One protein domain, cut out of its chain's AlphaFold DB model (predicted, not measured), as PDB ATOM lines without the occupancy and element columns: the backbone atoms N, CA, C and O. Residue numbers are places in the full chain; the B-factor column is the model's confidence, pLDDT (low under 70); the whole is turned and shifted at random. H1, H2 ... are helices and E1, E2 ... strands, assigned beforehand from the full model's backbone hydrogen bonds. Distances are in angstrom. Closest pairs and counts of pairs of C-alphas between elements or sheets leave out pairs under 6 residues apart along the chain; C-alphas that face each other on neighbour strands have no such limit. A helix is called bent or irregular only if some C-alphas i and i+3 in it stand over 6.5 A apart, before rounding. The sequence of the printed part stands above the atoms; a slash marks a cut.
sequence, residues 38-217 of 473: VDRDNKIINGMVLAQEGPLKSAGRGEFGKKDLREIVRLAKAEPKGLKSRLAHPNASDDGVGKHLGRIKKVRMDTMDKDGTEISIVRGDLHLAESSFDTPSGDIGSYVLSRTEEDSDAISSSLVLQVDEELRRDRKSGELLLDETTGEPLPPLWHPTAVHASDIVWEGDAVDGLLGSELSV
ATOM      1  N   VAL A  38      35.928 -42.655 -36.918       94.88
ATOM      2  CA  VAL A  38      34.886 -43.185 -37.798       94.88
ATOM      3  C   VAL A  38      33.526 -42.538 -37.538       94.88
ATOM      4  O   VAL A  38      33.049 -42.448 -36.412       94.88
ATOM      5  N   ASP A  39      32.885 -42.111 -38.620       94.25
ATOM      6  CA  ASP A  39      31.485 -41.709 -38.690       94.25
ATOM      7  C   ASP A  39      30.748 -42.723 -39.574       94.25
ATOM      8  O   ASP A  39      30.764 -42.636 -40.809       94.25
ATOM      9  N   ARG A  40      30.150 -43.735 -38.932       94.00
ATOM     10  CA  ARG A  40      29.461 -44.834 -39.627       94.00
ATOM     11  C   ARG A  40      28.215 -44.367 -40.368       94.00
ATOM     12  O   ARG A  40      27.974 -44.834 -41.479       94.00
ATOM     13  N   ASP A  41      27.469 -43.428 -39.792       94.19
ATOM     14  CA  ASP A  41      26.219 -42.928 -40.371       94.19
ATOM     15  C   ASP A  41      26.474 -42.235 -41.711       94.19
ATOM     16  O   ASP A  41      25.736 -42.436 -42.679       94.19
ATOM     17  N   ASN A  42      27.558 -41.460 -41.792       96.00
ATOM     18  CA  ASN A  42      27.945 -40.767 -43.019       96.00
ATOM     19  C   ASN A  42      28.941 -41.550 -43.886       96.00
ATOM     20  O   ASN A  42      29.261 -41.094 -44.987       96.00
ATOM     21  N   LYS A  43      29.418 -42.714 -43.420       97.69
ATOM     22  CA  LYS A  43      30.417 -43.563 -44.093       97.69
ATOM     23  C   LYS A  43      31.737 -42.813 -44.331       97.69
ATOM     24  O   LYS A  43      32.282 -42.806 -45.440       97.69
ATOM     25  N   ILE A  44      32.228 -42.129 -43.294       97.81
ATOM     26  CA  ILE A  44      33.430 -41.284 -43.349       97.81
ATOM     27  C   ILE A  44      34.444 -41.728 -42.297       97.81
ATOM     28  O   ILE A  44      34.093 -41.936 -41.140       97.81
ATOM     29  N   ILE A  45      35.721 -41.781 -42.675       97.25
ATOM     30  CA  ILE A  45      36.839 -41.791 -41.725       97.25
ATOM     31  C   ILE A  45      37.408 -40.379 -41.679       97.25
ATOM     32  O   ILE A  45      38.005 -39.906 -42.649       97.25
ATOM     33  N   ASN A  46      37.176 -39.677 -40.576       96.31
ATOM     34  CA  ASN A  46      37.593 -38.293 -40.419       96.31
ATOM     35  C   ASN A  46      39.045 -38.213 -39.942       96.31
ATOM     36  O   ASN A  46      39.448 -38.901 -39.004       96.31
ATOM     37  N   GLY A  47      39.813 -37.309 -40.550       95.19
ATOM     38  CA  GLY A  47      41.154 -36.973 -40.090       95.19
ATOM     39  C   GLY A  47      42.209 -38.060 -40.274       95.19
ATOM     40  O   GLY A  47      43.150 -38.078 -39.493       95.19
ATOM     41  N   MET A  48      42.109 -38.905 -41.296       96.19
ATOM     42  CA  MET A  48      43.181 -39.830 -41.679       96.19
ATOM     43  C   MET A  48      44.478 -39.080 -41.998       96.19
ATOM     44  O   MET A  48      44.451 -38.089 -42.731       96.19
ATOM     45  N   VAL A  49      45.606 -39.564 -41.486       97.12
ATOM     46  CA  VAL A  49      46.941 -39.039 -41.784       97.12
ATOM     47  C   VAL A  49      47.369 -39.514 -43.172       97.12
ATOM     48  O   VAL A  49      47.374 -40.709 -43.440       97.12
ATOM     49  N   LEU A  50      47.698 -38.576 -44.062       97.25
ATOM     50  CA  LEU A  50      48.114 -38.823 -45.450       97.25
ATOM     51  C   LEU A  50      49.636 -38.805 -45.623       97.25
ATOM     52  O   LEU A  50      50.168 -39.505 -46.475       97.25
ATOM     53  N   ALA A  51      50.315 -37.953 -44.857       97.25
ATOM     54  CA  ALA A  51      51.765 -37.798 -44.845       97.25
ATOM     55  C   ALA A  51      52.197 -37.151 -43.532       97.25
ATOM     56  O   ALA A  51      51.451 -36.338 -42.970       97.25
ATOM     57  N   GLN A  52      53.408 -37.469 -43.095       95.94
ATOM     58  CA  GLN A  52      54.030 -36.913 -41.902       95.94
ATOM     59  C   GLN A  52      55.371 -36.265 -42.240       95.94
ATOM     60  O   GLN A  52      55.996 -36.597 -43.245       95.94
ATOM     61  N   GLU A  53      55.773 -35.296 -41.424       95.50
ATOM     62  CA  GLU A  53      57.102 -34.696 -41.494       95.50
ATOM     63  C   GLU A  53      58.143 -35.715 -41.027       95.50
ATOM     64  O   GLU A  53      57.952 -36.369 -40.002       95.50
ATOM     65  N   GLY A  54      59.237 -35.835 -41.778       93.31
ATOM     66  CA  GLY A  54      60.321 -36.762 -41.475       93.31
ATOM     67  C   GLY A  54      60.593 -37.800 -42.568       93.31
ATOM     68  O   GLY A  54      59.989 -37.760 -43.652       93.31
ATOM     69  N   PRO A  55      61.588 -38.673 -42.322       91.81
ATOM     70  CA  PRO A  55      62.032 -39.667 -43.285       91.81
ATOM     71  C   PRO A  55      60.945 -40.706 -43.550       91.81
ATOM     72  O   PRO A  55      60.156 -41.053 -42.671       91.81
ATOM     73  N   LEU A  56      60.929 -41.213 -44.778       91.06
ATOM     74  CA  LEU A  56      60.134 -42.379 -45.138       91.06
ATOM     75  C   LEU A  56      60.699 -43.628 -44.450       91.06
ATOM     76  O   LEU A  56      61.911 -43.737 -44.256       91.06
ATOM     77  N   LYS A  57      59.829 -44.585 -44.114       87.94
ATOM     78  CA  LYS A  57      60.225 -45.846 -43.462       87.94
ATOM     79  C   LYS A  57      61.173 -46.672 -44.332       87.94
ATOM     80  O   LYS A  57      62.082 -47.325 -43.825       87.94
ATOM     81  N   SER A  58      60.993 -46.613 -45.647       82.06
ATOM     82  CA  SER A  58      61.919 -47.173 -46.625       82.06
ATOM     83  C   SER A  58      63.248 -46.423 -46.561       82.06
ATOM     84  O   SER A  58      63.363 -45.290 -47.038       82.06
ATOM     85  N   ALA A  59      64.254 -47.075 -45.977       78.75
ATOM     86  CA  ALA A  59      65.570 -46.496 -45.748       78.75
ATOM     87  C   ALA A  59      66.146 -45.841 -47.017       78.75
ATOM     88  O   ALA A  59      66.161 -46.430 -48.098       78.75
ATOM     89  N   GLY A  60      66.594 -44.589 -46.883       81.19
ATOM     90  CA  GLY A  60      67.221 -43.820 -47.962       81.19
ATOM     91  C   GLY A  60      66.284 -43.354 -49.083       81.19
ATOM     92  O   GLY A  60      66.739 -42.651 -49.982       81.19
ATOM     93  N   ARG A  61      64.987 -43.694 -49.047       87.94
ATOM     94  CA  ARG A  61      64.049 -43.381 -50.136       87.94
ATOM     95  C   ARG A  61      63.771 -41.885 -50.256       87.94
ATOM     96  O   ARG A  61      63.762 -41.357 -51.363       87.94
ATOM     97  N   GLY A  62      63.547 -41.209 -49.131       93.06
ATOM     98  CA  GLY A  62      63.256 -39.781 -49.101       93.06
ATOM     99  C   GLY A  62      62.741 -39.292 -47.753       93.06
ATOM    100  O   GLY A  62      62.629 -40.054 -46.797       93.06
ATOM    101  N   GLU A  63      62.421 -38.006 -47.687       94.88
ATOM    102  CA  GLU A  63      61.865 -37.335 -46.510       94.88
ATOM    103  C   GLU A  63      60.942 -36.198 -46.943       94.88
ATOM    104  O   GLU A  63      61.226 -35.484 -47.911       94.88
ATOM    105  N   PHE A  64      59.866 -35.996 -46.181       96.81
ATOM    106  CA  PHE A  64      59.017 -34.821 -46.326       96.81
ATOM    107  C   PHE A  64      59.355 -33.767 -45.281       96.81
ATOM    108  O   PHE A  64      59.250 -34.002 -44.077       96.81
ATOM    109  N   GLY A  65      59.656 -32.556 -45.743       95.56
ATOM    110  CA  GLY A  65      59.685 -31.376 -44.898       95.56
ATOM    111  C   GLY A  65      58.332 -30.663 -44.850       95.56
ATOM    112  O   GLY A  65      57.421 -30.864 -45.656       95.56
ATOM    113  N   LYS A  66      58.211 -29.689 -43.945       96.19
ATOM    114  CA  LYS A  66      57.007 -28.846 -43.804       96.19
ATOM    115  C   LYS A  66      56.583 -28.079 -45.068       96.19
ATOM    116  O   LYS A  66      55.438 -27.628 -45.181       96.19
ATOM    117  N   LYS A  67      57.505 -27.808 -45.999       96.56
ATOM    118  CA  LYS A  67      57.165 -27.195 -47.300       96.56
ATOM    119  C   LYS A  67      56.466 -28.207 -48.205       96.56
ATOM    120  O   LYS A  67      55.459 -27.858 -48.811       96.56
ATOM    121  N   ASP A  68      56.938 -29.443 -48.191       97.25
ATOM    122  CA  ASP A  68      56.460 -30.541 -49.028       97.25
ATOM    123  C   ASP A  68      55.065 -30.972 -48.601       97.25
ATOM    124  O   ASP A  68      54.161 -31.068 -49.424       97.25
ATOM    125  N   LEU A  69      54.822 -31.062 -47.292       98.12
ATOM    126  CA  LEU A  69      53.481 -31.309 -46.755       98.12
ATOM    127  C   LEU A  69      52.465 -30.235 -47.168       98.12
ATOM    128  O   LEU A  69      51.322 -30.541 -47.517       98.12
ATOM    129  N   ARG A  70      52.869 -28.957 -47.180       98.12
ATOM    130  CA  ARG A  70      52.002 -27.872 -47.670       98.12
ATOM    131  C   ARG A  70      51.709 -28.014 -49.157       98.12
ATOM    132  O   ARG A  70      50.595 -27.697 -49.579       98.12
ATOM    133  N   GLU A  71      52.677 -28.495 -49.922       98.25
ATOM    134  CA  GLU A  71      52.504 -28.756 -51.343       98.25
ATOM    135  C   GLU A  71      51.560 -29.938 -51.590       98.25
ATOM    136  O   GLU A  71      50.641 -29.809 -52.398       98.25
ATOM    137  N   ILE A  72      51.650 -31.016 -50.801       98.25
ATOM    138  CA  ILE A  72      50.670 -32.120 -50.811       98.25
ATOM    139  C   ILE A  72      49.260 -31.580 -50.569       98.25
ATOM    140  O   ILE A  72      48.336 -31.901 -51.318       98.25
ATOM    141  N   VAL A  73      49.073 -30.716 -49.564       98.25
ATOM    142  CA  VAL A  73      47.765 -30.095 -49.290       98.25
ATOM    143  C   VAL A  73      47.285 -29.261 -50.478       98.25
ATOM    144  O   VAL A  73      46.100 -29.315 -50.819       98.25
ATOM    145  N   ARG A  74      48.172 -28.482 -51.109       98.31
ATOM    146  CA  ARG A  74      47.839 -27.653 -52.276       98.31
ATOM    147  C   ARG A  74      47.404 -28.516 -53.462       98.31
ATOM    148  O   ARG A  74      46.346 -28.254 -54.032       98.31
ATOM    149  N   LEU A  75      48.190 -29.538 -53.796       98.19
ATOM    150  CA  LEU A  75      47.931 -30.473 -54.891       98.19
ATOM    151  C   LEU A  75      46.638 -31.258 -54.650       98.19
ATOM    152  O   LEU A  75      45.770 -31.293 -55.515       98.19
ATOM    153  N   ALA A  76      46.440 -31.787 -53.445       97.38
ATOM    154  CA  ALA A  76      45.231 -32.529 -53.101       97.38
ATOM    155  C   ALA A  76      43.960 -31.667 -53.153       97.38
ATOM    156  O   ALA A  76      42.898 -32.146 -53.546       97.38
ATOM    157  N   LYS A  77      44.044 -30.383 -52.777       96.69
ATOM    158  CA  LYS A  77      42.920 -29.438 -52.893       96.69
ATOM    159  C   LYS A  77      42.624 -29.019 -54.330       96.69
ATOM    160  O   LYS A  77      41.510 -28.571 -54.593       96.69
ATOM    161  N   ALA A  78      43.594 -29.134 -55.235       96.69
ATOM    162  CA  ALA A  78      43.382 -28.864 -56.651       96.69
ATOM    163  C   ALA A  78      42.508 -29.940 -57.320       96.69
ATOM    164  O   ALA A  78      41.947 -29.676 -58.379       96.69
ATOM    165  N   GLU A  79      42.334 -31.107 -56.686       95.38
ATOM    166  CA  GLU A  79      41.461 -32.185 -57.152       95.38
ATOM    167  C   GLU A  79      40.001 -31.965 -56.704       95.38
ATOM    168  O   GLU A  79      39.640 -32.275 -55.563       95.38
ATOM    169  N   PRO A  80      39.093 -31.490 -57.582       92.31
ATOM    170  CA  PRO A  80      37.745 -31.071 -57.180       92.31
ATOM    171  C   PRO A  80      36.877 -32.225 -56.660       92.31
ATOM    172  O   PRO A  80      35.939 -32.011 -55.893       92.31
ATOM    173  N   LYS A  81      37.178 -33.463 -57.069       95.00
ATOM    174  CA  LYS A  81      36.473 -34.674 -56.614       95.00
ATOM    175  C   LYS A  81      37.103 -35.300 -55.363       95.00
ATOM    176  O   LYS A  81      36.533 -36.251 -54.825       95.00
ATOM    177  N   GLY A  82      38.238 -34.774 -54.904       96.56
ATOM    178  CA  GLY A  82      39.077 -35.389 -53.882       96.56
ATOM    179  C   GLY A  82      39.985 -36.491 -54.432       96.56
ATOM    180  O   GLY A  82      39.769 -37.031 -55.528       96.56
ATOM    181  N   LEU A  83      40.994 -36.850 -53.640       97.25
ATOM    182  CA  LEU A  83      41.958 -37.889 -53.996       97.25
ATOM    183  C   LEU A  83      41.272 -39.248 -54.047       97.25
ATOM    184  O   LEU A  83      40.413 -39.553 -53.221       97.25
ATOM    185  N   LYS A  84      41.635 -40.076 -55.026       96.56
ATOM    186  CA  LYS A  84      41.161 -41.463 -55.074       96.56
ATOM    187  C   LYS A  84      41.728 -42.233 -53.877       96.56
ATOM    188  O   LYS A  84      42.878 -42.016 -53.514       96.56
ATOM    189  N   SER A  85      40.931 -43.139 -53.322       96.44
ATOM    190  CA  SER A  85      41.395 -44.120 -52.344       96.44
ATOM    191  C   SER A  85      40.925 -45.524 -52.715       96.44
ATOM    192  O   SER A  85      39.812 -45.717 -53.236       96.44
ATOM    193  N   ARG A  86      41.812 -46.491 -52.507       94.62
ATOM    194  CA  ARG A  86      41.610 -47.923 -52.723       94.62
ATOM    195  C   ARG A  86      42.101 -48.700 -51.511       94.62
ATOM    196  O   ARG A  86      42.901 -48.179 -50.741       94.62
ATOM    197  N   LEU A  87      41.641 -49.936 -51.379       92.38
ATOM    198  CA  LEU A  87      42.255 -50.915 -50.495       92.38
ATOM    199  C   LEU A  87      43.443 -51.544 -51.234       92.38
ATOM    200  O   LEU A  87      43.259 -52.156 -52.283       92.38
ATOM    201  N   ALA A  88      44.646 -51.378 -50.695       86.56
ATOM    202  CA  ALA A  88      45.922 -51.740 -51.304       86.56
ATOM    203  C   ALA A  88      46.248 -51.027 -52.637       86.56
ATOM    204  O   ALA A  88      45.405 -50.426 -53.314       86.56
ATOM    205  N   HIS A  89      47.525 -51.088 -53.026       79.50
ATOM    206  CA  HIS A  89      48.000 -50.548 -54.298       79.50
ATOM    207  C   HIS A  89      47.704 -51.512 -55.462       79.50
ATOM    208  O   HIS A  89      47.925 -52.714 -55.319       79.50
ATOM    209  N   PRO A  90      47.302 -51.015 -56.652       66.62
ATOM    210  CA  PRO A  90      47.066 -51.866 -57.826       66.62
ATOM    211  C   PRO A  90      48.301 -52.626 -58.310       66.62
ATOM    212  O   PRO A  90      48.170 -53.634 -58.984       66.62
ATOM    213  N   ASN A  91      49.495 -52.124 -57.998       58.97
ATOM    214  CA  ASN A  91      50.743 -52.698 -58.491       58.97
ATOM    215  C   ASN A  91      51.266 -53.825 -57.581       58.97
ATOM    216  O   ASN A  91      52.239 -54.474 -57.939       58.97
ATOM    217  N   ALA A  92      50.654 -54.033 -56.407       51.25
ATOM    218  CA  ALA A  92      51.058 -55.067 -55.451       51.25
ATOM    219  C   ALA A  92      50.256 -56.376 -55.605       51.25
ATOM    220  O   ALA A  92      50.652 -57.401 -55.061       51.25
ATOM    221  N   SER A  93      49.133 -56.364 -56.331       42.47
ATOM    222  CA  SER A  93      48.329 -57.553 -56.631       42.47
ATOM    223  C   SER A  93      47.393 -57.239 -57.805       42.47
ATOM    224  O   SER A  93      46.724 -56.206 -57.789       42.47
ATOM    225  N   ASP A  94      47.400 -58.097 -58.825       43.38
ATOM    226  CA  ASP A  94      46.950 -57.877 -60.216       43.38
ATOM    227  C   ASP A  94      45.429 -57.633 -60.410       43.38
ATOM    228  O   ASP A  94      44.910 -57.590 -61.525       43.38
ATOM    229  N   ASP A  95      44.676 -57.435 -59.331       53.72
ATOM    230  CA  ASP A  95      43.229 -57.244 -59.310       53.72
ATOM    231  C   ASP A  95      42.843 -55.904 -58.653       53.72
ATOM    232  O   ASP A  95      42.136 -55.809 -57.651       53.72
ATOM    233  N   GLY A  96      43.276 -54.795 -59.260       57.31
ATOM    234  CA  GLY A  96      42.846 -53.447 -58.858       57.31
ATOM    235  C   GLY A  96      41.343 -53.165 -59.064       57.31
ATOM    236  O   GLY A  96      40.840 -52.125 -58.623       57.31
ATOM    237  N   VAL A  97      40.620 -54.060 -59.747       62.12
ATOM    238  CA  VAL A  97      39.168 -53.985 -59.966       62.12
ATOM    239  C   VAL A  97      38.453 -54.546 -58.738       62.12
ATOM    240  O   VAL A  97      38.675 -55.682 -58.354       62.12
ATOM    241  N   GLY A  98      37.584 -53.744 -58.120       76.31
ATOM    242  CA  GLY A  98      36.844 -54.124 -56.907       76.31
ATOM    243  C   GLY A  98      37.391 -53.506 -55.619       76.31
ATOM    244  O   GLY A  98      36.648 -53.363 -54.664       76.31
ATOM    245  N   LYS A  99      38.628 -52.999 -55.606       87.19
ATOM    246  CA  LYS A  99      39.245 -52.423 -54.394       87.19
ATOM    247  C   LYS A  99      38.981 -50.926 -54.191       87.19
ATOM    248  O   LYS A  99      39.716 -50.253 -53.473       87.19
ATOM    249  N   HIS A 100      37.988 -50.341 -54.860       94.00
ATOM    250  CA  HIS A 100      37.715 -48.906 -54.729       94.00
ATOM    251  C   HIS A 100      37.001 -48.596 -53.409       94.00
ATOM    252  O   HIS A 100      35.859 -49.004 -53.224       94.00
ATOM    253  N   LEU A 101      37.647 -47.813 -52.539       96.12
ATOM    254  CA  LEU A 101      37.065 -47.390 -51.264       96.12
ATOM    255  C   LEU A 101      36.276 -46.094 -51.398       96.12
ATOM    256  O   LEU A 101      35.149 -46.012 -50.932       96.12
ATOM    257  N   GLY A 102      36.841 -45.076 -52.047       97.50
ATOM    258  CA  GLY A 102      36.147 -43.799 -52.183       97.50
ATOM    259  C   GLY A 102      37.061 -42.620 -52.474       97.50
ATOM    260  O   GLY A 102      37.983 -42.712 -53.296       97.50
ATOM    261  N   ARG A 103      36.757 -41.476 -51.853       98.19
ATOM    262  CA  ARG A 103      37.435 -40.198 -52.113       98.19
ATOM    263  C   ARG A 103      37.822 -39.482 -50.831       98.19
ATOM    264  O   ARG A 103      36.972 -39.234 -49.979       98.19
ATOM    265  N   ILE A 104      39.079 -39.066 -50.749       98.38
ATOM    266  CA  ILE A 104      39.591 -38.269 -49.636       98.38
ATOM    267  C   ILE A 104      39.346 -36.794 -49.930       98.38
ATOM    268  O   ILE A 104      39.713 -36.284 -50.992       98.38
ATOM    269  N   LYS A 105      38.717 -36.104 -48.984       97.56
ATOM    270  CA  LYS A 105      38.353 -34.686 -49.075       97.56
ATOM    271  C   LYS A 105      38.866 -33.931 -47.853       97.56
ATOM    272  O   LYS A 105      39.470 -34.509 -46.957       97.56
ATOM    273  N   LYS A 106      38.639 -32.612 -47.835       96.19
ATOM    274  CA  LYS A 106      38.977 -31.728 -46.701       96.19
ATOM    275  C   LYS A 106      40.442 -31.861 -46.248       96.19
ATOM    276  O   LYS A 106      40.753 -31.758 -45.060       96.19
ATOM    277  N   VAL A 107      41.336 -32.055 -47.222       97.31
ATOM    278  CA  VAL A 107      42.772 -32.197 -46.977       97.31
ATOM    279  C   VAL A 107      43.323 -30.915 -46.360       97.31
ATOM    280  O   VAL A 107      42.981 -29.806 -46.787       97.31
ATOM    281  N   ARG A 108      44.139 -31.049 -45.320       96.06
ATOM    282  CA  ARG A 108      44.590 -29.937 -44.480       96.06
ATOM    283  C   ARG A 108      45.928 -30.247 -43.818       96.06
ATOM    284  O   ARG A 108      46.248 -31.407 -43.599       96.06
ATOM    285  N   MET A 109      46.645 -29.188 -43.454       96.50
ATOM    286  CA  MET A 109      47.728 -29.288 -42.475       96.50
ATOM    287  C   MET A 109      47.129 -29.519 -41.087       96.50
ATOM    288  O   MET A 109      46.088 -28.934 -40.765       96.50
ATOM    289  N   ASP A 110      47.811 -30.328 -40.293       94.00
ATOM    290  CA  ASP A 110      47.559 -30.551 -38.873       94.00
ATOM    291  C   ASP A 110      48.898 -30.753 -38.146       94.00
ATOM    292  O   ASP A 110      49.958 -30.744 -38.785       94.00
ATOM    293  N   THR A 111      48.853 -30.920 -36.829       90.62
ATOM    294  CA  THR A 111      50.005 -31.365 -36.033       90.62
ATOM    295  C   THR A 111      49.680 -32.650 -35.284       90.62
ATOM    296  O   THR A 111      48.516 -33.047 -35.165       90.62
ATOM    297  N   MET A 112      50.724 -33.350 -34.859       85.69
ATOM    298  CA  MET A 112      50.640 -34.572 -34.069       85.69
ATOM    299  C   MET A 112      51.855 -34.636 -33.153       85.69
ATOM    300  O   MET A 112      52.932 -34.196 -33.554       85.69
ATOM    301  N   ASP A 113      51.668 -35.146 -31.942       83.56
ATOM    302  CA  ASP A 113      52.792 -35.502 -31.082       83.56
ATOM    303  C   ASP A 113      53.382 -36.819 -31.591       83.56
ATOM    304  O   ASP A 113      52.639 -37.724 -31.972       83.56
ATOM    305  N   LYS A 114      54.703 -36.870 -31.710       81.56
ATOM    306  CA  LYS A 114      55.448 -38.085 -32.003       81.56
ATOM    307  C   LYS A 114      56.620 -38.135 -31.042       81.56
ATOM    308  O   LYS A 114      57.529 -37.305 -31.141       81.56
ATOM    309  N   ASP A 115      56.569 -39.066 -30.098       80.25
ATOM    310  CA  ASP A 115      57.601 -39.254 -29.074       80.25
ATOM    311  C   ASP A 115      57.858 -37.966 -28.254       80.25
ATOM    312  O   ASP A 115      59.000 -37.608 -27.948       80.25
ATOM    313  N   GLY A 116      56.799 -37.212 -27.929       79.44
ATOM    314  CA  GLY A 116      56.898 -35.938 -27.207       79.44
ATOM    315  C   GLY A 116      57.340 -34.745 -28.062       79.44
ATOM    316  O   GLY A 116      57.640 -33.676 -27.517       79.44
ATOM    317  N   THR A 117      57.432 -34.919 -29.384       82.81
ATOM    318  CA  THR A 117      57.769 -33.856 -30.337       82.81
ATOM    319  C   THR A 117      56.589 -33.565 -31.253       82.81
ATOM    320  O   THR A 117      56.127 -34.431 -31.990       82.81
ATOM    321  N   GLU A 118      56.135 -32.311 -31.277       88.38
ATOM    322  CA  GLU A 118      55.107 -31.886 -32.226       88.38
ATOM    323  C   GLU A 118      55.676 -31.842 -33.653       88.38
ATOM    324  O   GLU A 118      56.549 -31.025 -33.965       88.38
ATOM    325  N   ILE A 119      55.138 -32.683 -34.536       92.38
ATOM    326  CA  ILE A 119      55.478 -32.725 -35.961       92.38
ATOM    327  C   ILE A 119      54.324 -32.226 -36.833       92.38
ATOM    328  O   ILE A 119      53.144 -32.307 -36.474       92.38
ATOM    329  N   SER A 120      54.652 -31.699 -38.015       95.69
ATOM    330  CA  SER A 120      53.638 -31.323 -39.001       95.69
ATOM    331  C   SER A 120      53.123 -32.569 -39.723       95.69
ATOM    332  O   SER A 120      53.902 -33.419 -40.144       95.69
ATOM    333  N   ILE A 121      51.816 -32.646 -39.956       96.44
ATOM    334  CA  ILE A 121      51.203 -33.737 -40.720       96.44
ATOM    335  C   ILE A 121      50.168 -33.204 -41.714       96.44
ATOM    336  O   ILE A 121      49.685 -32.070 -41.617       96.44
ATOM    337  N   VAL A 122      49.797 -34.038 -42.680       97.62
ATOM    338  CA  VAL A 122      48.666 -33.802 -43.578       97.62
ATOM    339  C   VAL A 122      47.539 -34.741 -43.197       97.62
ATOM    340  O   VAL A 122      47.731 -35.953 -43.190       97.62
ATOM    341  N   ARG A 123      46.346 -34.201 -42.937       97.25
ATOM    342  CA  ARG A 123      45.133 -34.995 -42.697       97.25
ATOM    343  C   ARG A 123      44.110 -34.826 -43.811       97.25
ATOM    344  O   ARG A 123      44.027 -33.760 -44.421       97.25
ATOM    345  N   GLY A 124      43.281 -35.839 -44.031       97.31
ATOM    346  CA  GLY A 124      42.125 -35.807 -44.926       97.31
ATOM    347  C   GLY A 124      40.996 -36.703 -44.429       97.31
ATOM    348  O   GLY A 124      41.203 -37.560 -43.579       97.31
ATOM    349  N   ASP A 125      39.793 -36.500 -44.953       97.94
ATOM    350  CA  ASP A 125      38.615 -37.273 -44.563       97.94
ATOM    351  C   ASP A 125      38.262 -38.230 -45.708       97.94
ATOM    352  O   ASP A 125      37.969 -37.780 -46.821       97.94
ATOM    353  N   LEU A 126      38.322 -39.541 -45.469       98.31
ATOM    354  CA  LEU A 126      37.977 -40.560 -46.460       98.31
ATOM    355  C   LEU A 126      36.461 -40.759 -46.476       98.31
ATOM    356  O   LEU A 126      35.893 -41.319 -45.545       98.31
ATOM    357  N   HIS A 127      35.811 -40.319 -47.553       98.38
ATOM    358  CA  HIS A 127      34.405 -40.607 -47.819       98.38
ATOM    359  C   HIS A 127      34.300 -41.908 -48.609       98.38
ATOM    360  O   HIS A 127      34.733 -41.951 -49.770       98.38
ATOM    361  N   LEU A 128      33.719 -42.940 -48.001       98.25
ATOM    362  CA  LEU A 128      33.519 -44.229 -48.649       98.25
ATOM    363  C   LEU A 128      32.413 -44.138 -49.708       98.25
ATOM    364  O   LEU A 128      31.408 -43.446 -49.542       98.25
ATOM    365  N   ALA A 129      32.629 -44.806 -50.835       97.62
ATOM    366  CA  ALA A 129      31.648 -44.928 -51.901       97.62
ATOM    367  C   ALA A 129      30.652 -46.043 -51.565       97.62
ATOM    368  O   ALA A 129      31.032 -47.050 -50.987       97.62
ATOM    369  N   GLU A 130      29.398 -45.928 -52.005       97.06
ATOM    370  CA  GLU A 130      28.409 -46.997 -51.781       97.06
ATOM    371  C   GLU A 130      28.887 -48.351 -52.328       97.06
ATOM    372  O   GLU A 130      28.709 -49.387 -51.701       97.06
ATOM    373  N   SER A 131      29.588 -48.327 -53.462       95.31
ATOM    374  CA  SER A 131      30.150 -49.526 -54.078       95.31
ATOM    375  C   SER A 131      31.208 -50.227 -53.226       95.31
ATOM    376  O   SER A 131      31.491 -51.383 -53.498       95.31
ATOM    377  N   SER A 132      31.823 -49.571 -52.231       96.69
ATOM    378  CA  SER A 132      32.805 -50.242 -51.365       96.69
ATOM    379  C   SER A 132      32.158 -51.257 -50.424       96.69
ATOM    380  O   SER A 132      32.867 -52.075 -49.851       96.69
ATOM    381  N   PHE A 133      30.835 -51.206 -50.253       97.19
ATOM    382  CA  PHE A 133      30.087 -52.131 -49.398       97.19
ATOM    383  C   PHE A 133      29.558 -53.360 -50.149       97.19
ATOM    384  O   PHE A 133      29.070 -54.300 -49.533       97.19
ATOM    385  N   ASP A 134      29.672 -53.358 -51.476       95.12
ATOM    386  CA  ASP A 134      29.204 -54.426 -52.357       95.12
ATOM    387  C   ASP A 134      30.194 -54.590 -53.516       95.12
ATOM    388  O   ASP A 134      29.945 -54.214 -54.666       95.12
ATOM    389  N   THR A 135      31.399 -55.056 -53.183       92.38
ATOM    390  CA  THR A 135      32.442 -55.340 -54.176       92.38
ATOM    391  C   THR A 135      32.452 -56.826 -54.531       92.38
ATOM    392  O   THR A 135      31.990 -57.647 -53.738       92.38
ATOM    393  N   PRO A 136      33.056 -57.227 -55.667       89.25
ATOM    394  CA  PRO A 136      33.247 -58.644 -55.986       89.25
ATOM    395  C   PRO A 136      33.993 -59.444 -54.902       89.25
ATOM    396  O   PRO A 136      33.845 -60.659 -54.836       89.25
ATOM    397  N   SER A 137      34.775 -58.766 -54.057       84.44
ATOM    398  CA  SER A 137      35.542 -59.352 -52.953       84.44
ATOM    399  C   SER A 137      34.860 -59.182 -51.586       84.44
ATOM    400  O   SER A 137      35.469 -59.479 -50.564       84.44
ATOM    401  N   GLY A 138      33.611 -58.700 -51.555       92.31
ATOM    402  CA  GLY A 138      32.820 -58.481 -50.342       92.31
ATOM    403  C   GLY A 138      32.736 -57.018 -49.889       92.31
ATOM    404  O   GLY A 138      33.008 -56.080 -50.646       92.31
ATOM    405  N   ASP A 139      32.325 -56.826 -48.638       96.31
ATOM    406  CA  ASP A 139      32.130 -55.516 -48.011       96.31
ATOM    407  C   ASP A 139      33.454 -54.964 -47.447       96.31
ATOM    408  O   ASP A 139      33.750 -55.046 -46.250       96.31
ATOM    409  N   ILE A 140      34.281 -54.402 -48.333       95.81
ATOM    410  CA  ILE A 140      35.562 -53.793 -47.948       95.81
ATOM    411  C   ILE A 140      35.377 -52.461 -47.206       95.81
ATOM    412  O   ILE A 140      36.261 -52.039 -46.464       95.81
ATOM    413  N   GLY A 141      34.239 -51.787 -47.395       97.06
ATOM    414  CA  GLY A 141      33.899 -50.537 -46.722       97.06
ATOM    415  C   GLY A 141      33.716 -50.755 -45.227       97.06
ATOM    416  O   GLY A 141      34.417 -50.135 -44.427       97.06
ATOM    417  N   SER A 142      32.832 -51.678 -44.845       97.38
ATOM    418  CA  SER A 142      32.616 -52.056 -43.447       97.38
ATOM    419  C   SER A 142      33.880 -52.625 -42.818       97.38
ATOM    420  O   SER A 142      34.164 -52.296 -41.669       97.38
ATOM    421  N   TYR A 143      34.660 -53.412 -43.567       95.62
ATOM    422  CA  TYR A 143      35.949 -53.920 -43.097       95.62
ATOM    423  C   TYR A 143      36.897 -52.786 -42.679       95.62
ATOM    424  O   TYR A 143      37.375 -52.780 -41.548       95.62
ATOM    425  N   VAL A 144      37.125 -51.792 -43.547       96.56
ATOM    426  CA  VAL A 144      38.024 -50.668 -43.237       96.56
ATOM    427  C   VAL A 144      37.475 -49.808 -42.092       96.56
ATOM    428  O   VAL A 144      38.251 -49.378 -41.239       96.56
ATOM    429  N   LEU A 145      36.156 -49.584 -42.025       96.44
ATOM    430  CA  LEU A 145      35.535 -48.867 -40.904       96.44
ATOM    431  C   LEU A 145      35.765 -49.585 -39.570       96.44
ATOM    432  O   LEU A 145      36.246 -48.965 -38.627       96.44
ATOM    433  N   SER A 146      35.453 -50.882 -39.498       94.44
ATOM    434  CA  SER A 146      35.648 -51.674 -38.280       94.44
ATOM    435  C   SER A 146      37.118 -51.760 -37.903       94.44
ATOM    436  O   SER A 146      37.448 -51.501 -36.753       94.44
ATOM    437  N   ARG A 147      38.017 -52.001 -38.869       90.69
ATOM    438  CA  ARG A 147      39.452 -52.056 -38.581       90.69
ATOM    439  C   ARG A 147      39.968 -50.735 -38.020       90.69
ATOM    440  O   ARG A 147      40.720 -50.752 -37.061       90.69
ATOM    441  N   THR A 148      39.509 -49.605 -38.556       92.88
ATOM    442  CA  THR A 148      39.881 -48.276 -38.045       92.88
ATOM    443  C   THR A 148      39.370 -48.017 -36.624       92.88
ATOM    444  O   THR A 148      40.031 -47.316 -35.867       92.88
ATOM    445  N   GLU A 149      38.188 -48.523 -36.260       89.81
ATOM    446  CA  GLU A 149      37.646 -48.383 -34.898       89.81
ATOM    447  C   GLU A 149      38.319 -49.320 -33.892       89.81
ATOM    448  O   GLU A 149      38.511 -48.936 -32.742       89.81
ATOM    449  N   GLU A 150      38.630 -50.545 -34.317       84.88
ATOM    450  CA  GLU A 150      39.222 -51.583 -33.472       84.88
ATOM    451  C   GLU A 150      40.714 -51.343 -33.233       84.88
ATOM    452  O   GLU A 150      41.184 -51.474 -32.107       84.88
ATOM    453  N   ASP A 151      41.449 -51.018 -34.298       87.12
ATOM    454  CA  ASP A 151      42.903 -50.896 -34.310       87.12
ATOM    455  C   ASP A 151      43.333 -50.040 -35.515       87.12
ATOM    456  O   ASP A 151      43.645 -50.543 -36.602       87.12
ATOM    457  N   SER A 152      43.308 -48.715 -35.333       90.69
ATOM    458  CA  SER A 152      43.664 -47.762 -36.390       90.69
ATOM    459  C   SER A 152      45.131 -47.812 -36.811       90.69
ATOM    460  O   SER A 152      45.475 -47.175 -37.805       90.69
ATOM    461  N   ASP A 153      45.977 -48.519 -36.066       87.31
ATOM    462  CA  ASP A 153      47.422 -48.575 -36.292       87.31
ATOM    463  C   ASP A 153      47.812 -49.803 -37.110       87.31
ATOM    464  O   ASP A 153      48.816 -49.790 -37.818       87.31
ATOM    465  N   ALA A 154      46.968 -50.834 -37.118       85.75
ATOM    466  CA  ALA A 154      47.141 -51.983 -37.998       85.75
ATOM    467  C   ALA A 154      46.879 -51.706 -39.483       85.75
ATOM    468  O   ALA A 154      47.078 -52.591 -40.316       85.75
ATOM    469  N   ILE A 155      46.379 -50.523 -39.822       92.19
ATOM    470  CA  ILE A 155      46.300 -50.044 -41.197       92.19
ATOM    471  C   ILE A 155      46.853 -48.628 -41.254       92.19
ATOM    472  O   ILE A 155      46.874 -47.888 -40.277       92.19
ATOM    473  N   SER A 156      47.293 -48.226 -42.433       94.50
ATOM    474  CA  SER A 156      47.870 -46.914 -42.665       94.50
ATOM    475  C   SER A 156      47.429 -46.386 -44.025       94.50
ATOM    476  O   SER A 156      46.708 -47.051 -44.778       94.50
ATOM    477  N   SER A 157      47.829 -45.160 -44.340       95.44
ATOM    478  CA  SER A 157      47.616 -44.590 -45.662       95.44
ATOM    479  C   SER A 157      48.936 -44.465 -46.415       95.44
ATOM    480  O   SER A 157      49.996 -44.224 -45.837       95.44
ATOM    481  N   SER A 158      48.870 -44.634 -47.731       94.19
ATOM    482  CA  SER A 158      50.026 -44.510 -48.611       94.19
ATOM    483  C   SER A 158      49.683 -43.629 -49.800       94.19
ATOM    484  O   SER A 158      48.758 -43.914 -50.570       94.19
ATOM    485  N   LEU A 159      50.411 -42.520 -49.935       94.88
ATOM    486  CA  LEU A 159      50.247 -41.586 -51.040       94.88
ATOM    487  C   LEU A 159      50.823 -42.149 -52.339       94.88
ATOM    488  O   LEU A 159      51.935 -42.667 -52.391       94.88
ATOM    489  N   VAL A 160      50.083 -41.938 -53.422       93.81
ATOM    490  CA  VAL A 160      50.549 -42.159 -54.789       93.81
ATOM    491  C   VAL A 160      50.814 -40.796 -55.403       93.81
ATOM    492  O   VAL A 160      49.878 -40.044 -55.689       93.81
ATOM    493  N   LEU A 161      52.088 -40.471 -55.579       94.69
ATOM    494  CA  LEU A 161      52.548 -39.140 -55.955       94.69
ATOM    495  C   LEU A 161      53.727 -39.205 -56.928       94.69
ATOM    496  O   LEU A 161      54.371 -40.242 -57.078       94.69
ATOM    497  N   GLN A 162      53.962 -38.090 -57.612       96.12
ATOM    498  CA  GLN A 162      55.182 -37.821 -58.368       96.12
ATOM    499  C   GLN A 162      56.022 -36.837 -57.561       96.12
ATOM    500  O   GLN A 162      55.464 -35.916 -56.956       96.12
ATOM    501  N   VAL A 163      57.338 -37.038 -57.545       96.50
ATOM    502  CA  VAL A 163      58.281 -36.209 -56.788       96.50
ATOM    503  C   VAL A 163      59.440 -35.775 -57.657       96.50
ATOM    504  O   VAL A 163      59.904 -36.541 -58.500       96.50
ATOM    505  N   ASP A 164      59.914 -34.568 -57.387       97.00
ATOM    506  CA  ASP A 164      61.286 -34.185 -57.669       97.00
ATOM    507  C   ASP A 164      62.116 -34.439 -56.405       97.00
ATOM    508  O   ASP A 164      61.706 -34.082 -55.297       97.00
ATOM    509  N   GLU A 165      63.276 -35.067 -56.563       95.44
ATOM    510  CA  GLU A 165      64.179 -35.372 -55.454       95.44
ATOM    511  C   GLU A 165      65.294 -34.327 -55.371       95.44
ATOM    512  O   GLU A 165      66.019 -34.087 -56.340       95.44
ATOM    513  N   GLU A 166      65.468 -33.725 -54.195       94.56
ATOM    514  CA  GLU A 166      66.590 -32.833 -53.903       94.56
ATOM    515  C   GLU A 166      67.581 -33.528 -52.963       94.56
ATOM    516  O   GLU A 166      67.330 -33.726 -51.772       94.56
ATOM    517  N   LEU A 167      68.752 -33.884 -53.499       93.56
ATOM    518  CA  LEU A 167      69.862 -34.389 -52.694       93.56
ATOM    519  C   LEU A 167      70.391 -33.291 -51.772       93.56
ATOM    520  O   LEU A 167      70.747 -32.198 -52.223       93.56
ATOM    521  N   ARG A 168      70.532 -33.613 -50.488       91.50
ATOM    522  CA  ARG A 168      71.023 -32.661 -49.492       91.50
ATOM    523  C   ARG A 168      72.526 -32.502 -49.617       91.50
ATOM    524  O   ARG A 168      73.270 -33.474 -49.510       91.50
ATOM    525  N   ARG A 169      72.972 -31.265 -49.831       93.50
ATOM    526  CA  ARG A 169      74.387 -30.927 -49.999       93.50
ATOM    527  C   ARG A 169      74.812 -29.833 -49.036       93.50
ATOM    528  O   ARG A 169      74.059 -28.885 -48.803       93.50
ATOM    529  N   ASP A 170      76.032 -29.934 -48.523       90.12
ATOM    530  CA  ASP A 170      76.640 -28.834 -47.787       90.12
ATOM    531  C   ASP A 170      76.808 -27.628 -48.718       90.12
ATOM    532  O   ASP A 170      77.292 -27.727 -49.848       90.12
ATOM    533  N   ARG A 171      76.399 -26.453 -48.242       87.94
ATOM    534  CA  ARG A 171      76.366 -25.242 -49.067       87.94
ATOM    535  C   ARG A 171      77.762 -24.726 -49.432       87.94
ATOM    536  O   ARG A 171      77.884 -23.946 -50.375       87.94
ATOM    537  N   LYS A 172      78.794 -25.086 -48.664       89.75
ATOM    538  CA  LYS A 172      80.172 -24.628 -48.863       89.75
ATOM    539  C   LYS A 172      80.979 -25.620 -49.694       89.75
ATOM    540  O   LYS A 172      81.682 -25.174 -50.595       89.75
ATOM    541  N   SER A 173      80.901 -26.918 -49.398       88.38
ATOM    542  CA  SER A 173      81.671 -27.953 -50.106       88.38
ATOM    543  C   SER A 173      80.939 -28.529 -51.321       88.38
ATOM    544  O   SER A 173      81.587 -28.982 -52.260       88.38
ATOM    545  N   GLY A 174      79.601 -28.497 -51.336       89.50
ATOM    546  CA  GLY A 174      78.774 -29.151 -52.358       89.50
ATOM    547  C   GLY A 174      78.694 -30.676 -52.215       89.50
ATOM    548  O   GLY A 174      78.025 -31.340 -53.018       89.50
ATOM    549  N   GLU A 175      79.357 -31.236 -51.204       91.44
ATOM    550  CA  GLU A 175      79.320 -32.660 -50.877       91.44
ATOM    551  C   GLU A 175      77.966 -33.042 -50.282       91.44
ATOM    552  O   GLU A 175      77.249 -32.189 -49.757       91.44
ATOM    553  N   LEU A 176      77.597 -34.319 -50.399       92.31
ATOM    554  CA  LEU A 176      76.362 -34.820 -49.806       92.31
ATOM    555  C   LEU A 176      76.445 -34.727 -48.285       92.31
ATOM    556  O   LEU A 176      77.470 -35.064 -47.696       92.31
ATOM    557  N   LEU A 177      75.357 -34.279 -47.662       92.12
ATOM    558  CA  LEU A 177      75.228 -34.384 -46.217       92.12
ATOM    559  C   LEU A 177      75.078 -35.857 -45.855       92.12
ATOM    560  O   LEU A 177      74.280 -36.564 -46.470       92.12
ATOM    561  N   LEU A 178      75.863 -36.292 -44.878       91.31
ATOM    562  CA  LEU A 178      75.855 -37.653 -44.370       91.31
ATOM    563  C   LEU A 178      75.176 -37.673 -43.002       91.31
ATOM    564  O   LEU A 178      75.254 -36.698 -42.252       91.31
ATOM    565  N   ASP A 179      74.522 -38.779 -42.691       86.81
ATOM    566  CA  ASP A 179      74.080 -39.101 -41.346       86.81
ATOM    567  C   ASP A 179      75.305 -39.265 -40.435       86.81
ATOM    568  O   ASP A 179      76.266 -39.956 -40.775       86.81
ATOM    569  N   GLU A 180      75.294 -38.604 -39.277       86.50
ATOM    570  CA  GLU A 180      76.436 -38.603 -38.355       86.50
ATOM    571  C   GLU A 180      76.680 -39.973 -37.705       86.50
ATOM    572  O   GLU A 180      77.801 -40.267 -37.285       86.50
ATOM    573  N   THR A 181      75.643 -40.808 -37.622       85.56
ATOM    574  CA  THR A 181      75.680 -42.117 -36.966       85.56
ATOM    575  C   THR A 181      76.100 -43.204 -37.945       85.56
ATOM    576  O   THR A 181      76.966 -44.018 -37.623       85.56
ATOM    577  N   THR A 182      75.504 -43.231 -39.139       85.44
ATOM    578  CA  THR A 182      75.755 -44.289 -40.131       85.44
ATOM    579  C   THR A 182      76.863 -43.928 -41.118       85.44
ATOM    580  O   THR A 182      77.494 -44.816 -41.688       85.44
ATOM    581  N   GLY A 183      77.124 -42.632 -41.326       88.44
ATOM    582  CA  GLY A 183      78.018 -42.141 -42.373       88.44
ATOM    583  C   GLY A 183      77.436 -42.249 -43.788       88.44
ATOM    584  O   GLY A 183      78.142 -41.963 -44.757       88.44
ATOM    585  N   GLU A 184      76.174 -42.658 -43.935       88.12
ATOM    586  CA  GLU A 184      75.493 -42.749 -45.228       88.12
ATOM    587  C   GLU A 184      74.899 -41.398 -45.649       88.12
ATOM    588  O   GLU A 184      74.602 -40.568 -44.793       88.12
ATOM    589  N   PRO A 185      74.695 -41.133 -46.953       90.19
ATOM    590  CA  PRO A 185      74.014 -39.920 -47.395       90.19
ATOM    591  C   PRO A 185      72.616 -39.779 -46.786       90.19
ATOM    592  O   PRO A 185      71.827 -40.723 -46.811       90.19
ATOM    593  N   LEU A 186      72.286 -38.580 -46.297       90.38
ATOM    594  CA  LEU A 186      70.937 -38.274 -45.827       90.38
ATOM    595  C   LEU A 186      69.912 -38.497 -46.954       90.38
ATOM    596  O   LEU A 186      70.201 -38.153 -48.108       90.38
ATOM    597  N   PRO A 187      68.694 -38.979 -46.632       91.88
ATOM    598  CA  PRO A 187      67.645 -39.168 -47.625       91.88
ATOM    599  C   PRO A 187      67.368 -37.879 -48.415       91.88
ATOM    600  O   PRO A 187      67.361 -36.783 -47.831       91.88
ATOM    601  N   PRO A 188      67.107 -37.963 -49.732       94.88
ATOM    602  CA  PRO A 188      66.727 -36.788 -50.504       94.88
ATOM    603  C   PRO A 188      65.450 -36.162 -49.938       94.88
ATOM    604  O   PRO A 188      64.583 -36.848 -49.396       94.88
ATOM    605  N   LEU A 189      65.320 -34.845 -50.068       94.94
ATOM    606  CA  LEU A 189      64.034 -34.196 -49.838       94.94
ATOM    607  C   LEU A 189      63.122 -34.506 -51.020       94.94
ATOM    608  O   LEU A 189      63.521 -34.376 -52.177       94.94
ATOM    609  N   TRP A 190      61.904 -34.935 -50.721       96.69
ATOM    610  CA  TRP A 190      60.891 -35.190 -51.730       96.69
ATOM    611  C   TRP A 190      60.019 -33.958 -51.899       96.69
ATOM    612  O   TRP A 190      59.330 -33.554 -50.965       96.69
ATOM    613  N   HIS A 191      60.007 -33.406 -53.111       97.00
ATOM    614  CA  HIS A 191      59.170 -32.279 -53.503       97.00
ATOM    615  C   HIS A 191      58.025 -32.773 -54.394       97.00
ATOM    616  O   HIS A 191      58.233 -33.029 -55.582       97.00
ATOM    617  N   PRO A 192      56.804 -32.941 -53.855       97.25
ATOM    618  CA  PRO A 192      55.681 -33.455 -54.623       97.25
ATOM    619  C   PRO A 192      55.314 -32.520 -55.773       97.25
ATOM    620  O   PRO A 192      55.065 -31.334 -55.569       97.25
ATOM    621  N   THR A 193      55.221 -33.077 -56.976       97.81
ATOM    622  CA  THR A 193      54.802 -32.367 -58.193       97.81
ATOM    623  C   THR A 193      53.376 -32.736 -58.602       97.81
ATOM    624  O   THR A 193      52.661 -31.915 -59.184       97.81
ATOM    625  N   ALA A 194      52.916 -33.937 -58.232       97.00
ATOM    626  CA  ALA A 194      51.537 -34.388 -58.403       97.00
ATOM    627  C   ALA A 194      51.118 -35.359 -57.291       97.00
ATOM    628  O   ALA A 194      51.924 -36.157 -56.819       97.00
ATOM    629  N   VAL A 195      49.835 -35.337 -56.909       96.75
ATOM    630  CA  VAL A 195      49.228 -36.309 -55.983       96.75
ATOM    631  C   VAL A 195      48.026 -36.946 -56.670       96.75
ATOM    632  O   VAL A 195      47.077 -36.258 -57.033       96.75
ATOM    633  N   HIS A 196      48.052 -38.263 -56.852       94.88
ATOM    634  CA  HIS A 196      47.033 -38.999 -57.605       94.88
ATOM    635  C   HIS A 196      46.014 -39.699 -56.701       94.88
ATOM    636  O   HIS A 196      44.819 -39.761 -57.014       94.88
ATOM    637  N   ALA A 197      46.484 -40.266 -55.593       95.75
ATOM    638  CA  ALA A 197      45.677 -41.061 -54.677       95.75
ATOM    639  C   ALA A 197      46.315 -41.112 -53.285       95.75
ATOM    640  O   ALA A 197      47.493 -40.800 -53.124       95.75
ATOM    641  N   SER A 198      45.538 -41.547 -52.300       96.25
ATOM    642  CA  SER A 198      46.056 -42.114 -51.057       96.25
ATOM    643  C   SER A 198      45.243 -43.370 -50.760       96.25
ATOM    644  O   SER A 198      44.017 -43.323 -50.634       96.25
ATOM    645  N   ASP A 199      45.923 -44.509 -50.777       95.25
ATOM    646  CA  ASP A 199      45.322 -45.829 -50.620       95.25
ATOM    647  C   ASP A 199      45.450 -46.286 -49.160       95.25
ATOM    648  O   ASP A 199      46.408 -45.919 -48.481       95.25
ATOM    649  N   ILE A 200      44.490 -47.081 -48.690       95.31
ATOM    650  CA  ILE A 200      44.566 -47.766 -47.397       95.31
ATOM    651  C   ILE A 200      45.427 -49.007 -47.580       95.31
ATOM    652  O   ILE A 200      45.146 -49.838 -48.446       95.31
ATOM    653  N   VAL A 201      46.473 -49.129 -46.780       92.69
ATOM    654  CA  VAL A 201      47.465 -50.203 -46.846       92.69
ATOM    655  C   VAL A 201      47.705 -50.767 -45.454       92.69
ATOM    656  O   VAL A 201      47.302 -50.166 -44.464       92.69
ATOM    657  N   TRP A 202      48.373 -51.913 -45.377       86.19
ATOM    658  CA  TRP A 202      48.850 -52.449 -44.103       86.19
ATOM    659  C   TRP A 202      49.923 -51.546 -43.501       86.19
ATOM    660  O   TRP A 202      49.803 -51.115 -42.363       86.19
ATOM    661  N   GLU A 203      50.915 -51.175 -44.309       85.81
ATOM    662  CA  GLU A 203      52.013 -50.320 -43.880       85.81
ATOM    663  C   GLU A 203      52.194 -49.140 -44.836       85.81
ATOM    664  O   GLU A 203      52.373 -49.303 -46.045       85.81
ATOM    665  N   GLY A 204      52.105 -47.934 -44.279       86.81
ATOM    666  CA  GLY A 204      52.328 -46.682 -44.986       86.81
ATOM    667  C   GLY A 204      53.772 -46.233 -44.822       86.81
ATOM    668  O   GLY A 204      54.287 -46.193 -43.707       86.81
ATOM    669  N   ASP A 205      54.408 -45.853 -45.926       86.88
ATOM    670  CA  ASP A 205      55.824 -45.466 -45.935       86.88
ATOM    671  C   ASP A 205      56.072 -44.068 -45.343       86.88
ATOM    672  O   ASP A 205      57.141 -43.788 -44.817       86.88
ATOM    673  N   ALA A 206      55.067 -43.192 -45.412       89.69
ATOM    674  CA  ALA A 206      55.114 -41.816 -44.904       89.69
ATOM    675  C   ALA A 206      54.229 -41.601 -43.664       89.69
ATOM    676  O   ALA A 206      53.971 -40.457 -43.284       89.69
ATOM    677  N   VAL A 207      53.653 -42.681 -43.122       91.06
ATOM    678  CA  VAL A 207      52.599 -42.632 -42.104       91.06
ATOM    679  C   VAL A 207      52.717 -43.822 -41.150       91.06
ATOM    680  O   VAL A 207      52.628 -44.979 -41.564       91.06
ATOM    681  N   ASP A 208      52.844 -43.529 -39.859       86.25
ATOM    682  CA  ASP A 208      52.998 -44.538 -38.803       86.25
ATOM    683  C   ASP A 208      51.698 -45.267 -38.441       86.25
ATOM    684  O   ASP A 208      51.741 -46.467 -38.212       86.25
ATOM    685  N   GLY A 209      50.550 -44.587 -38.499       87.19
ATOM    686  CA  GLY A 209      49.222 -45.172 -38.277       87.19
ATOM    687  C   GLY A 209      48.121 -44.319 -38.907       87.19
ATOM    688  O   GLY A 209      48.320 -43.124 -39.158       87.19
ATOM    689  N   LEU A 210      46.951 -44.908 -39.179       91.81
ATOM    690  CA  LEU A 210      45.916 -44.256 -39.988       91.81
ATOM    691  C   LEU A 210      45.396 -42.956 -39.371       91.81
ATOM    692  O   LEU A 210      45.170 -41.973 -40.081       91.81
ATOM    693  N   LEU A 211      45.189 -42.945 -38.054       90.06
ATOM    694  CA  LEU A 211      44.711 -41.775 -37.312       90.06
ATOM    695  C   LEU A 211      45.835 -41.038 -36.576       90.06
ATOM    696  O   LEU A 211      45.591 -39.950 -36.042       90.06
ATOM    697  N   GLY A 212      47.063 -41.554 -36.649       73.25
ATOM    698  CA  GLY A 212      48.204 -41.044 -35.909       73.25
ATOM    699  C   GLY A 212      48.152 -41.523 -34.465       73.25
ATOM    700  O   GLY A 212      47.366 -41.002 -33.671       73.25
ATOM    701  N   SER A 213      48.963 -42.528 -34.156       55.25
ATOM    702  CA  SER A 213      49.094 -43.211 -32.869       55.25
ATOM    703  C   SER A 213      49.780 -42.350 -31.808       55.25
ATOM    704  O   SER A 213      50.776 -42.727 -31.220       55.25
ATOM    705  N   GLU A 214      49.231 -41.164 -31.579       48.12
ATOM    706  CA  GLU A 214      49.372 -40.359 -30.367       48.12
ATOM    707  C   GLU A 214      48.263 -39.300 -30.439       48.12
ATOM    708  O   GLU A 214      48.464 -38.086 -30.519       48.12
ATOM    709  N   LEU A 215      47.011 -39.776 -30.457       43.41
ATOM    710  CA  LEU A 215      45.905 -38.954 -29.991       43.41
ATOM    711  C   LEU A 215      46.229 -38.613 -28.537       43.41
ATOM    712  O   LEU A 215      45.891 -39.372 -27.633       43.41
ATOM    713  N   SER A 216      46.895 -37.475 -28.308       41.78
ATOM    714  CA  SER A 216      46.914 -36.851 -26.995       41.78
ATOM    715  C   SER A 216      45.459 -36.737 -26.580       41.78
ATOM    716  O   SER A 216      44.652 -35.985 -27.132       41.78
ATOM    717  N   VAL A 217      45.101 -37.587 -25.632       44.75
ATOM    718  CA  VAL A 217      43.739 -37.731 -25.149       44.75
ATOM    719  C   VAL A 217      43.293 -36.446 -24.409       44.75
ATOM    720  O   VAL A 217      42.120 -36.246 -24.077       44.75
TER     721      VAL A 217
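AT A GLANCE: This is residues 38 to 217 of the 473 residues of an uncharacterized protein of marine sediment metagenome (UniProt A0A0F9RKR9). A four-strand sheet, E1 E4 E3 E2, curls like part of a barrel, and the long bent hairpin E5 E6 fills much of the gap between its edges, with E6 by E2 and E5 by E1. H1 packs between the sheet and E6, H2 and H3 sit by the opposite end of the body from the hairpin's tip, and the long E5 to E6 link, residues 167 to 188, reaches away from the body. The printed part has 180 residues, with named elements in the order E1 H1 E2 E3 E4 H2 H3 E5 E6; both sheets are antiparallel and the class is mixed. The whole is compact, with a radius of gyration of the C-alphas of 17.1 A, and spans 59 by 39 by 29 A.

HOW THE PARTS SIT: In the strongly twisted sheet, E1, residues 44 to 52, is the antiparallel neighbour of E4, residues 117 to 128, with N 50 and O 122 at 2.8 A. E4 forms a hairpin with E3, residues 100 to 114, where N 105 and O 125 are 2.8 A apart. E3 forms a hairpin with E2, residues 83 to 86, where N 83 and O 104 are 3.0 A apart. E2, E3 and E4 form a meander, each strand the antiparallel neighbour of the one before. E3 bends by 88 degrees at residue 109. The hairpin of E5, residues 156 to 166, and E6, residues 189 to 201, has N 160 and O 197 at 2.8 A; E6 bends by 103 degrees at residue 194. The closest C-alphas of E2 and E6, Lys 84 and Ala 197, are 4.6 A apart; those of E1 and E5, Leu 50 and Ser 157, 5.8 A. H1, residues 66 to 78, is on the four-strand sheet at a height of 8.6 A, along the strands, at 13 degrees to E4 on the local plane. Its closest C-alpha pair with E6 is Asp 68 and His 191, 5.5 A. H3, residues 140 to 150, is on the opposite face at a height of 9.6 A, across the strands. H2, residues 130 to 133, only grazes the sheet and touches H3 only at the corner, at Ser 132 and Gly 141, 4.8 A between C-alphas. In H3 every O i to N i+4 pair is within hydrogen-bond range, in H1 8 of 9; H2 is too short for such a pair.

IN THESE COORDINATES: E1 begins at C-alpha 44, (33.430, -41.284, -43.349), and measures 21.1 A. E4 measures 32.1 A, E3 30.8 A, E5 26.0 A, E6 23.2 A, H1 18.7 A, H3 15.1 A, E2 10.1 A and H2 5.9 A. E6 ends at C-alpha 201, (47.465, -50.203, -46.846).

THE WHOLE: The outline is only just elongated; the farthest C-alphas, Asp 134 and Lys 172, are 59.1 A apart. The printed part has no cut. The links E1 to H1, E2 to E3 and E5 to E6 are long. The mean pLDDT of the printed part is 89.9; residues 90 to 97 and 213 to 217 are under 70.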